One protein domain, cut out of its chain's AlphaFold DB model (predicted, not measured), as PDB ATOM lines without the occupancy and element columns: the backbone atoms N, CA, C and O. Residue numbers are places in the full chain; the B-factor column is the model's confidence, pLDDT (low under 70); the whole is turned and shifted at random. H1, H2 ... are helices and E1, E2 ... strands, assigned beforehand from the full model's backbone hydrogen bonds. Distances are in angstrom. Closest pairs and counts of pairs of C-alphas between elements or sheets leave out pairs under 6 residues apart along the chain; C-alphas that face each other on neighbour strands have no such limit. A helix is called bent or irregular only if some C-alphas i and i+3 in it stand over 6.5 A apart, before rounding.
ATOM      1  N   ALA A   2      18.574 114.208  -4.989       67.06
ATOM      2  CA  ALA A   2      18.871 114.842  -3.702       67.06
ATOM      3  C   ALA A   2      19.945 114.058  -2.925       67.06
ATOM      4  O   ALA A   2      19.889 112.827  -2.851       67.06
ATOM      5  N   ALA A   3      20.918 114.775  -2.360       76.12
ATOM      6  CA  ALA A   3      21.873 114.207  -1.415       76.12
ATOM      7  C   ALA A   3      21.155 113.839  -0.107       76.12
ATOM      8  O   ALA A   3      20.275 114.568   0.353       76.12
ATOM      9  N   ARG A   4      21.519 112.699   0.480       81.00
ATOM     10  CA  ARG A   4      20.998 112.195   1.755       81.00
ATOM     11  C   ARG A   4      22.096 112.181   2.794       81.00
ATOM     12  O   ARG A   4      23.261 112.041   2.449       81.00
ATOM     13  N   LYS A   5      21.714 112.268   4.061       87.38
ATOM     14  CA  LYS A   5      22.638 112.255   5.191       87.38
ATOM     15  C   LYS A   5      22.530 110.942   5.946       87.38
ATOM     16  O   LYS A   5      21.436 110.510   6.311       87.38
ATOM     17  N   LEU A   6      23.673 110.323   6.185       87.25
ATOM     18  CA  LEU A   6      23.854 109.240   7.138       87.25
ATOM     19  C   LEU A   6      24.601 109.821   8.337       87.25
ATOM     20  O   LEU A   6      25.749 110.237   8.195       87.25
ATOM     21  N   SER A   7      23.947 109.896   9.489       92.44
ATOM     22  CA  SER A   7      24.543 110.350  10.740       92.44
ATOM     23  C   SER A   7      24.784 109.149  11.641       92.44
ATOM     24  O   SER A   7      23.882 108.348  11.869       92.44
ATOM     25  N   ILE A   8      26.014 109.000  12.113       93.00
ATOM     26  CA  ILE A   8      26.417 107.921  13.010       93.00
ATOM     27  C   ILE A   8      27.043 108.563  14.231       93.00
ATOM     28  O   ILE A   8      28.043 109.275  14.110       93.00
ATOM     29  N   SER A   9      26.456 108.315  15.393       94.62
ATOM     30  CA  SER A   9      26.893 108.891  16.658       94.62
ATOM     31  C   SER A   9      27.300 107.830  17.668       94.62
ATOM     32  O   SER A   9      26.715 106.748  17.734       94.62
ATOM     33  N   THR A  10      28.282 108.183  18.486       94.44
ATOM     34  CA  THR A  10      28.717 107.458  19.679       94.44
ATOM     35  C   THR A  10      28.699 108.428  20.852       94.44
ATOM     36  O   THR A  10      28.935 109.627  20.683       94.44
ATOM     37  N   SER A  11      28.451 107.920  22.050       95.69
ATOM     38  CA  SER A  11      28.581 108.644  23.314       95.69
ATOM     39  C   SER A  11      29.756 108.106  24.126       95.69
ATOM     40  O   SER A  11      30.225 106.985  23.926       95.69
ATOM     41  N   LYS A  12      30.221 108.890  25.100       94.62
ATOM     42  CA  LYS A  12      31.146 108.397  26.125       94.62
ATOM     43  C   LYS A  12      30.583 107.126  26.786       94.62
ATOM     44  O   LYS A  12      29.432 107.114  27.207       94.62
ATOM     45  N   GLY A  13      31.399 106.078  26.877       90.00
ATOM     46  CA  GLY A  13      30.997 104.755  27.365       90.00
ATOM     47  C   GLY A  13      30.339 103.836  26.328       90.00
ATOM     48  O   GLY A  13      30.235 102.646  26.605       90.00
ATOM     49  N   ASP A  14      29.954 104.331  25.142       91.81
ATOM     50  CA  ASP A  14      29.372 103.476  24.095       91.81
ATOM     51  C   ASP A  14      30.424 102.530  23.493       91.81
ATOM     52  O   ASP A  14      30.076 101.428  23.100       91.81
ATOM     53  N   LEU A  15      31.701 102.928  23.420       90.19
ATOM     54  CA  LEU A  15      32.795 102.104  22.887       90.19
ATOM     55  C   LEU A  15      33.921 101.992  23.924       90.19
ATOM     56  O   LEU A  15      34.416 103.013  24.405       90.19
ATOM     57  N   SER A  16      34.355 100.781  24.256       89.31
ATOM     58  CA  SER A  16      35.530 100.491  25.081       89.31
ATOM     59  C   SER A  16      36.828 100.509  24.272       89.31
ATOM     60  O   SER A  16      37.889 100.790  24.830       89.31
ATOM     61  N   GLY A  17      36.748 100.267  22.959       87.31
ATOM     62  CA  GLY A  17      37.880 100.277  22.030       87.31
ATOM     63  C   GLY A  17      37.796 101.352  20.944       87.31
ATOM     64  O   GLY A  17      36.747 101.940  20.691       87.31
ATOM     65  N   ASN A  18      38.931 101.617  20.287       86.50
ATOM     66  CA  ASN A  18      38.936 102.387  19.044       86.50
ATOM     67  C   ASN A  18      38.270 101.548  17.949       86.50
ATOM     68  O   ASN A  18      38.756 100.461  17.629       86.50
ATOM     69  N   THR A  19      37.215 102.078  17.339       84.44
ATOM     70  CA  THR A  19      36.372 101.336  16.399       84.44
ATOM     71  C   THR A  19      36.417 101.963  15.017       84.44
ATOM     72  O   THR A  19      36.339 103.183  14.847       84.44
ATOM     73  N   TYR A  20      36.522 101.106  14.005       85.44
ATOM     74  CA  TYR A  20      36.497 101.490  12.602       85.44
ATOM     75  C   TYR A  20      35.216 100.960  11.974       85.44
ATOM     76  O   TYR A  20      34.955  99.761  12.027       85.44
ATOM     77  N   LEU A  21      34.429 101.841  11.360       84.38
ATOM     78  CA  LEU A  21      33.258 101.448  10.588       84.38
ATOM     79  C   LEU A  21      33.595 101.497   9.099       84.38
ATOM     80  O   LEU A  21      33.981 102.544   8.569       84.38
ATOM     81  N   LEU A  22      33.445 100.354   8.438       83.38
ATOM     82  CA  LEU A  22      33.693 100.180   7.014       83.38
ATOM     83  C   LEU A  22      32.347 100.258   6.291       83.38
ATOM     84  O   LEU A  22      31.472  99.428   6.528       83.38
ATOM     85  N   LEU A  23      32.174 101.243   5.412       82.38
ATOM     86  CA  LEU A  23      30.984 101.354   4.571       82.38
ATOM     87  C   LEU A  23      31.312 100.814   3.181       82.38
ATOM     88  O   LEU A  23      32.173 101.358   2.482       82.38
ATOM     89  N   THR A  24      30.646  99.728   2.800       77.25
ATOM     90  CA  THR A  24      30.926  98.969   1.576       77.25
ATOM     91  C   THR A  24      29.833  99.146   0.531       77.25
ATOM     92  O   THR A  24      28.705  99.523   0.848       77.25
ATOM     93  N   PHE A  25      30.185  98.924  -0.738       70.94
ATOM     94  CA  PHE A  25      29.206  98.898  -1.832       70.94
ATOM     95  C   PHE A  25      28.438  97.578  -1.884       70.94
ATOM     96  O   PHE A  25      27.245  97.573  -2.167       70.94
ATOM     97  N   ASN A  26      29.130  96.480  -1.581       72.75
ATOM     98  CA  ASN A  26      28.568  95.138  -1.600       72.75
ATOM     99  C   ASN A  26      28.437  94.599  -0.169       72.75
ATOM    100  O   ASN A  26      29.278  94.926   0.682       72.75
ATOM    101  N   PRO A  27      27.419  93.762   0.102       73.94
ATOM    102  CA  PRO A  27      27.347  92.994   1.336       73.94
ATOM    103  C   PRO A  27      28.627  92.182   1.547       73.94
ATOM    104  O   PRO A  27      29.161  91.580   0.611       73.94
ATOM    105  N   VAL A  28      29.126  92.196   2.779       72.06
ATOM    106  CA  VAL A  28      30.342  91.477   3.158       72.06
ATOM    107  C   VAL A  28      29.951  90.134   3.752       72.06
ATOM    108  O   VAL A  28      29.202  90.089   4.727       72.06
ATOM    109  N   ASP A  29      30.479  89.058   3.183       76.00
ATOM    110  CA  ASP A  29      30.421  87.738   3.782       76.00
ATOM    111  C   ASP A  29      31.562  87.599   4.792       76.00
ATOM    112  O   ASP A  29      32.742  87.506   4.451       76.00
ATOM    113  N   THR A  30      31.201  87.585   6.072       75.19
ATOM    114  CA  THR A  30      32.166  87.493   7.168       75.19
ATOM    115  C   THR A  30      32.955  86.185   7.196       75.19
ATOM    116  O   THR A  30      34.029  86.167   7.798       75.19
ATOM    117  N   THR A  31      32.482  85.095   6.572       75.88
ATOM    118  CA  THR A  31      33.235  83.823   6.561       75.88
ATOM    119  C   THR A  31      34.404  83.836   5.579       75.88
ATOM    120  O   THR A  31      35.422  83.165   5.816       75.88
ATOM    121  N   ASP A  32      34.276  84.663   4.542       69.94
ATOM    122  CA  ASP A  32      35.164  84.750   3.378       69.94
ATOM    123  C   ASP A  32      35.959  86.061   3.304       69.94
ATOM    124  O   ASP A  32      36.894  86.206   2.505       69.94
ATOM    125  N   LEU A  33      35.633  87.000   4.191       69.69
ATOM    126  CA  LEU A  33      36.301  88.279   4.352       69.69
ATOM    127  C   LEU A  33      37.821  88.104   4.533       69.69
ATOM    128  O   LEU A  33      38.284  87.405   5.435       69.69
ATOM    129  N   TYR A  34      38.596  88.754   3.662       61.72
ATOM    130  CA  TYR A  34      40.066  88.705   3.587       61.72
ATOM    131  C   TYR A  34      40.687  87.353   3.204       61.72
ATOM    132  O   TYR A  34      41.911  87.239   3.191       61.72
ATOM    133  N   LYS A  35      39.881  86.342   2.861       71.50
ATOM    134  CA  LYS A  35      40.366  85.084   2.270       71.50
ATOM    135  C   LYS A  35      40.173  85.104   0.760       71.50
ATOM    136  O   LYS A  35      41.131  85.043  -0.004       71.50
ATOM    137  N   SER A  36      38.913  85.215   0.358       68.75
ATOM    138  CA  SER A  36      38.423  85.185  -1.022       68.75
ATOM    139  C   SER A  36      37.687  86.477  -1.368       68.75
ATOM    140  O   SER A  36      37.700  86.899  -2.524       68.75
ATOM    141  N   GLN A  37      37.093  87.144  -0.372       67.75
ATOM    142  CA  GLN A  37      36.380  88.400  -0.548       67.75
ATOM    143  C   GLN A  37      37.211  89.592  -0.056       67.75
ATOM    144  O   GLN A  37      37.587  89.680   1.116       67.75
ATOM    145  N   TYR A  38      37.436  90.557  -0.949       71.69
ATOM    146  CA  TYR A  38      38.047  91.847  -0.629       71.69
ATOM    147  C   TYR A  38      36.977  92.938  -0.735       71.69
ATOM    148  O   TYR A  38      36.582  93.295  -1.845       71.69
ATOM    149  N   PRO A  39      36.453  93.450   0.391       70.06
ATOM    150  CA  PRO A  39      35.337  94.379   0.363       70.06
ATOM    151  C   PRO A  39      35.765  95.701  -0.268       70.06
ATOM    152  O   PRO A  39      36.720  96.345   0.171       70.06
ATOM    153  N   VAL A  40      35.005  96.146  -1.265       70.50
ATOM    154  CA  VAL A  40      35.161  97.491  -1.811       70.50
ATOM    155  C   VAL A  40      34.449  98.463  -0.882       70.50
ATOM    156  O   VAL A  40      33.218  98.486  -0.778       70.50
ATOM    157  N   MET A  41      35.252  99.266  -0.193       74.94
ATOM    158  CA  MET A  41      34.782 100.322   0.692       74.94
ATOM    159  C   MET A  41      34.681 101.643  -0.058       74.94
ATOM    160  O   MET A  41      35.571 101.999  -0.826       74.94
ATOM    161  N   TRP A  42      33.644 102.416   0.240       73.75
ATOM    162  CA  TRP A  42      33.519 103.793  -0.240       73.75
ATOM    163  C   TRP A  42      33.823 104.828   0.844       73.75
ATOM    164  O   TRP A  42      34.129 105.979   0.528       73.75
ATOM    165  N   LYS A  43      33.768 104.439   2.125       80.75
ATOM    166  CA  LYS A  43      34.144 105.297   3.255       80.75
ATOM    167  C   LYS A  43      34.580 104.465   4.461       80.75
ATOM    168  O   LYS A  43      34.006 103.418   4.742       80.75
ATOM    169  N   ILE A  44      35.568 104.976   5.193       83.00
ATOM    170  CA  ILE A  44      35.993 104.457   6.497       83.00
ATOM    171  C   ILE A  44      35.761 105.558   7.528       83.00
ATOM    172  O   ILE A  44      36.211 106.691   7.331       83.00
ATOM    173  N   LEU A  45      35.071 105.227   8.614       88.06
ATOM    174  CA  LEU A  45      34.871 106.112   9.756       88.06
ATOM    175  C   LEU A  45      35.651 105.593  10.956       88.06
ATOM    176  O   LEU A  45      35.744 104.386  11.162       88.06
ATOM    177  N   LYS A  46      36.214 106.513  11.738       91.81
ATOM    178  CA  LYS A  46      36.999 106.201  12.931       91.81
ATOM    179  C   LYS A  46      36.308 106.802  14.145       91.81
ATOM    180  O   LYS A  46      36.010 107.994  14.137       91.81
ATOM    181  N   PHE A  47      36.105 105.990  15.172       88.94
ATOM    182  CA  PHE A  47      35.537 106.394  16.451       88.94
ATOM    183  C   PHE A  47      36.529 106.043  17.558       88.94
ATOM    184  O   PHE A  47      37.021 104.915  17.621       88.94
ATOM    185  N   ALA A  48      36.871 107.019  18.399       90.88
ATOM    186  CA  ALA A  48      37.793 106.793  19.503       90.88
ATOM    187  C   ALA A  48      37.075 106.124  20.684       90.88
ATOM    188  O   ALA A  48      35.905 106.422  20.954       90.88
ATOM    189  N   ALA A  49      37.796 105.263  21.402       91.50
ATOM    190  CA  ALA A  49      37.319 104.657  22.639       91.50
ATOM    191  C   ALA A  49      36.831 105.732  23.620       91.50
ATOM    192  O   ALA A  49      37.457 106.783  23.775       91.50
ATOM    193  N   ASN A  50      35.729 105.445  24.310       91.94
ATOM    194  CA  ASN A  50      35.167 106.259  25.381       91.94
ATOM    195  C   ASN A  50      34.971 107.743  25.002       91.94
ATOM    196  O   ASN A  50      35.156 108.635  25.833       91.94
ATOM    197  N   SER A  51      34.619 108.016  23.743       93.56
ATOM    198  CA  SER A  51      34.444 109.371  23.219       93.56
ATOM    199  C   SER A  51      33.037 109.602  22.671       93.56
ATOM    200  O   SER A  51      32.422 108.714  22.075       93.56
ATOM    201  N   THR A  52      32.532 110.821  22.863       95.81
ATOM    202  CA  THR A  52      31.344 111.289  22.150       95.81
ATOM    203  C   THR A  52      31.778 111.796  20.785       95.81
ATOM    204  O   THR A  52      32.582 112.724  20.695       95.81
ATOM    205  N   ALA A  53      31.257 111.196  19.723       94.94
ATOM    206  CA  ALA A  53      31.586 111.573  18.360       94.94
ATOM    207  C   ALA A  53      30.354 111.457  17.469       94.94
ATOM    208  O   ALA A  53      29.445 110.668  17.708       94.94
ATOM    209  N   THR A  54      30.309 112.263  16.416       95.38
ATOM    210  CA  THR A  54      29.280 112.161  15.383       95.38
ATOM    211  C   THR A  54      29.945 112.307  14.032       95.38
ATOM    212  O   THR A  54      30.684 113.259  13.789       95.38
ATOM    213  N   SER A  55      29.684 111.353  13.148       92.19
ATOM    214  CA  SER A  55      30.088 111.415  11.754       92.19
ATOM    215  C   SER A  55      28.851 111.569  10.890       92.19
ATOM    216  O   SER A  55      27.907 110.790  11.005       92.19
ATOM    217  N   VAL A  56      28.846 112.588  10.034       92.00
ATOM    218  CA  VAL A  56      27.785 112.808   9.053       92.00
ATOM    219  C   VAL A  56      28.373 112.595   7.672       92.00
ATOM    220  O   VAL A  56      29.406 113.168   7.326       92.00
ATOM    221  N   ILE A  57      27.716 111.750   6.890       87.62
ATOM    222  CA  ILE A  57      28.120 111.418   5.537       87.62
ATOM    223  C   ILE A  57      26.991 111.782   4.591       87.62
ATOM    224  O   ILE A  57      25.887 111.242   4.690       87.62
ATOM    225  N   ASP A  58      27.299 112.649   3.636       83.88
ATOM    226  CA  ASP A  58      26.421 112.893   2.507       83.88
ATOM    227  C   ASP A  58      26.604 111.774   1.472       83.88
ATOM    228  O   ASP A  58      27.702 111.539   0.954       83.88
ATOM    229  N   TYR A  59      25.521 111.068   1.165       76.25
ATOM    230  CA  TYR A  59      25.481 110.022   0.157       76.25
ATOM    231  C   TYR A  59      24.348 110.276  -0.835       76.25
ATOM    232  O   TYR A  59      23.253 110.715  -0.493       76.25
ATOM    233  N   SER A  60      24.604 109.977  -2.101       68.75
ATOM    234  CA  SER A  60      23.576 109.938  -3.134       68.75
ATOM    235  C   SER A  60      23.748 108.640  -3.899       68.75
ATOM    236  O   SER A  60      24.803 108.419  -4.490       68.75
ATOM    237  N   ALA A  61      22.727 107.789  -3.892       59.09
ATOM    238  CA  ALA A  61      22.704 106.634  -4.777       59.09
ATOM    239  C   ALA A  61      22.576 107.150  -6.211       59.09
ATOM    240  O   ALA A  61      21.545 107.733  -6.542       59.09
ATOM    241  N   ARG A  62      23.615 106.972  -7.024       53.97
ATOM    242  CA  ARG A  62      23.651 107.340  -8.442       53.97
ATOM    243  C   ARG A  62      23.927 106.083  -9.255       53.97
ATOM    244  O   ARG A  62      24.624 105.191  -8.774       53.97
ATOM    245  N   ALA A 169      19.467 101.759  -0.905       61.53
ATOM    246  CA  ALA A 169      18.354 102.005  -1.814       61.53
ATOM    247  C   ALA A 169      17.004 101.911  -1.090       61.53
ATOM    248  O   ALA A 169      16.118 102.710  -1.382       61.53
ATOM    249  N   LYS A 170      16.852 101.039  -0.086       62.78
ATOM    250  CA  LYS A 170      15.641 100.985   0.762       62.78
ATOM    251  C   LYS A 170      15.544 102.172   1.714       62.78
ATOM    252  O   LYS A 170      14.440 102.628   2.007       62.78
ATOM    253  N   LEU A 171      16.679 102.753   2.106       59.22
ATOM    254  CA  LEU A 171      16.685 104.044   2.795       59.22
ATOM    255  C   LEU A 171      16.141 105.175   1.910       59.22
ATOM    256  O   LEU A 171      15.831 106.229   2.452       59.22
ATOM    257  N   ARG A 172      15.959 104.993   0.584       60.22
ATOM    258  CA  ARG A 172      15.323 106.009  -0.280       60.22
ATOM    259  C   ARG A 172      13.872 106.304   0.097       60.22
ATOM    260  O   ARG A 172      13.426 107.435  -0.078       60.22
ATOM    261  N   ALA A 173      13.152 105.334   0.648       62.41
ATOM    262  CA  ALA A 173      11.784 105.540   1.123       62.41
ATOM    263  C   ALA A 173      11.717 106.286   2.474       62.41
ATOM    264  O   ALA A 173      10.632 106.544   2.982       62.41
ATOM    265  N   MET A 174      12.867 106.617   3.070       64.00
ATOM    266  CA  MET A 174      12.993 107.169   4.423       64.00
ATOM    267  C   MET A 174      13.393 108.655   4.404       64.00
ATOM    268  O   MET A 174      13.815 109.150   3.348       64.00
ATOM    269  N   PRO A 175      13.292 109.374   5.545       73.56
ATOM    270  CA  PRO A 175      13.727 110.765   5.672       73.56
ATOM    271  C   PRO A 175      15.144 111.027   5.139       73.56
ATOM    272  O   PRO A 175      16.021 110.158   5.131       73.56
ATOM    273  N   ASN A 176      15.373 112.272   4.709       81.38
ATOM    274  CA  ASN A 176      16.637 112.723   4.112       81.38
ATOM    275  C   ASN A 176      17.844 112.587   5.053       81.38
ATOM    276  O   ASN A 176      18.980 112.607   4.582       81.38
ATOM    277  N   VAL A 177      17.608 112.433   6.357       83.50
ATOM    278  CA  VAL A 177      18.624 112.192   7.384       83.50
ATOM    279  C   VAL A 177      18.298 110.876   8.079       83.50
ATOM    280  O   VAL A 177      17.193 110.695   8.582       83.50
ATOM    281  N   ASN A 178      19.255 109.952   8.088       82.75
ATOM    282  CA  ASN A 178      19.149 108.678   8.790       82.75
ATOM    283  C   ASN A 178      20.193 108.664   9.901       82.75
ATOM    284  O   ASN A 178      21.385 108.751   9.605       82.75
ATOM    285  N   THR A 179      19.735 108.580  11.147       87.62
ATOM    286  CA  THR A 179      20.590 108.644  12.334       87.62
ATOM    287  C   THR A 179      20.692 107.277  12.983       87.62
ATOM    288  O   THR A 179      19.689 106.585  13.177       87.62
ATOM    289  N   PHE A 180      21.917 106.896  13.309       88.25
ATOM    290  CA  PHE A 180      22.235 105.637  13.950       88.25
ATOM    291  C   PHE A 180      23.140 105.875  15.146       88.25
ATOM    292  O   PHE A 180      24.098 106.652  15.066       88.25
ATOM    293  N   ARG A 181      22.888 105.132  16.218       90.75
ATOM    294  CA  ARG A 181      23.763 105.086  17.380       90.75
ATOM    295  C   ARG A 181      24.574 103.800  17.368       90.75
ATOM    296  O   ARG A 181      24.023 102.705  17.256       90.75
ATOM    297  N   LEU A 182      25.888 103.949  17.476       89.06
ATOM    298  CA  LEU A 182      26.840 102.847  17.550       89.06
ATOM    299  C   LEU A 182      27.280 102.657  19.003       89.06
ATOM    300  O   LEU A 182      27.781 103.600  19.614       89.06
ATOM    301  N   TYR A 183      27.116 101.446  19.534       89.00
ATOM    302  CA  TYR A 183      27.520 101.107  20.898       89.00
ATOM    303  C   TYR A 183      27.890  99.625  21.047       89.00
ATOM    304  O   TYR A 183      27.446  98.747  20.302       89.00
ATOM    305  N   GLU A 184      28.722  99.333  22.034       86.38
ATOM    306  CA  GLU A 184      29.065  97.991  22.472       86.38
ATOM    307  C   GLU A 184      27.937  97.424  23.316       86.38
ATOM    308  O   GLU A 184      27.460  98.042  24.271       86.38
ATOM    309  N   GLN A 185      27.509  96.208  22.988       79.44
ATOM    310  CA  GLN A 185      26.560  95.525  23.840       79.44
ATOM    311  C   GLN A 185      27.311  94.890  25.009       79.44
ATOM    312  O   GLN A 185      27.933  93.835  24.873       79.44
ATOM    313  N   VAL A 186      27.200  95.505  26.182       70.69
ATOM    314  CA  VAL A 186      27.691  94.920  27.430       70.69
ATOM    315  C   VAL A 186      26.807  93.710  27.776       70.69
ATOM    316  O   VAL A 186      25.676  93.871  28.225       70.69
ATOM    317  N   GLY A 187      27.300  92.490  27.528       58.78
ATOM    318  CA  GLY A 187      26.719  91.252  28.072       58.78
ATOM    319  C   GLY A 187      25.910  90.344  27.131       58.78
ATOM    320  O   GLY A 187      24.842  89.882  27.518       58.78
ATOM    321  N   SER A 188      26.393  89.981  25.938       47.78
ATOM    322  CA  SER A 188      25.735  88.949  25.099       47.78
ATOM    323  C   SER A 188      25.896  87.492  25.584       47.78
ATOM    324  O   SER A 188      25.505  86.557  24.885       47.78
ATOM    325  N   LYS A 237      26.609  96.605  18.513       70.38
ATOM    326  CA  LYS A 237      25.262  96.855  17.995       70.38
ATOM    327  C   LYS A 237      25.141  98.249  17.400       70.38
ATOM    328  O   LYS A 237      25.798  99.199  17.817       70.38
ATOM    329  N   MET A 238      24.264  98.348  16.410       66.94
ATOM    330  CA  MET A 238      23.888  99.601  15.779       66.94
ATOM    331  C   MET A 238      22.369  99.664  15.760       66.94
ATOM    332  O   MET A 238      21.712  98.802  15.176       66.94
ATOM    333  N   THR A 239      21.809 100.659  16.440       74.81
ATOM    334  CA  THR A 239      20.365 100.895  16.461       74.81
ATOM    335  C   THR A 239      20.047 102.161  15.698       74.81
ATOM    336  O   THR A 239      20.827 103.117  15.677       74.81
ATOM    337  N   ARG A 240      18.889 102.159  15.049       72.38
ATOM    338  CA  ARG A 240      18.322 103.369  14.478       72.38
ATOM    339  C   ARG A 240      17.594 104.122  15.582       72.38
ATOM    340  O   ARG A 240      16.783 103.525  16.286       72.38
ATOM    341  N   ASP A 241      17.876 105.411  15.707       64.81
ATOM    342  CA  ASP A 241      17.133 106.269  16.623       64.81
ATOM    343  C   ASP A 241      15.878 106.760  15.895       64.81
ATOM    344  O   ASP A 241      15.917 107.718  15.118       64.81
ATOM    345  N   ASP A 242      14.762 106.061  16.092       42.00
ATOM    346  CA  ASP A 242      13.461 106.496  15.590       42.00
ATOM    347  C   ASP A 242      12.933 107.609  16.507       42.00
ATOM    348  O   ASP A 242      12.273 107.355  17.514       42.00
TER     349      ASP A 242
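This is residues 2 to 62, 169 to 188 and 237 to 242 of the 435 residues of an uncharacterized protein of Heterobasidion irregulare (strain TC 32-1) (UniProt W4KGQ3). Look for a twisted wall of four strands, E4, E1, E5, E6 in that order, with the separate hairpin E2 and E3 over one face of it, E3 over E4 and E2 over E1; hairpin and wall come near each other at Phe 47 and Ala 53 and spread from there as a loose V. From the hairpin's other end a long loop leaves, whose residues 30 to 36 stick out, and small H1 only grazes the wall. The printed part has 87 residues, with E1 E2 E3 E4 H1 E5 E6 along the chain; the four-strand sheet is mixed, the class mostly strand, with 43 residues, under half, in named elements. It is only just compact, close to loose, with a radius of gyration of the C-alphas of 14.3 A and spans of 37 by 36 by 22 A.

Start at E1, residues 4 to 10, and E5, residues 177 to 184, parallel inner strands at 24 degrees, with N 7 and O 178 2.8 A apart. Edge strand E4, residues 53 to 59, is antiparallel to E1, with N 6 and O 57 at 2.8 A. Edge strand E6, residues 237 to 240, is antiparallel to E5, with N 181 and O 239 at 2.9 A. E2, residues 19 to 24, and E3, residues 41 to 47, form an antiparallel hairpin, with N 21 and O 45 at 2.9 A; E2 and E5 are apart. The closest C-alphas of E3 and E4, Phe 47 and Ala 53, are 6.8 A apart. H1, residues 170 to 173, only grazes the sheet with residues 171 to 172; it is too short for an O i to N i+4 pair.

Find C-alpha 4 at (20.998, 112.195, 1.755); E1 runs 20.1 A from there. E5 spans 23.2 A, E4 19.3 A, and E6 ends at C-alpha 240, (18.322, 103.369, 14.478).

The C-alphas of Ala 2 and Gly 187, the farthest apart, are 40.3 A apart. Residues 63 to 168 and 189 to 236 are not printed, with C-alpha gaps of 10.0 A and 10.6 A. The link E2 to E3 is long; pLDDT is under 70 in 20 residues, among them 169 to 174.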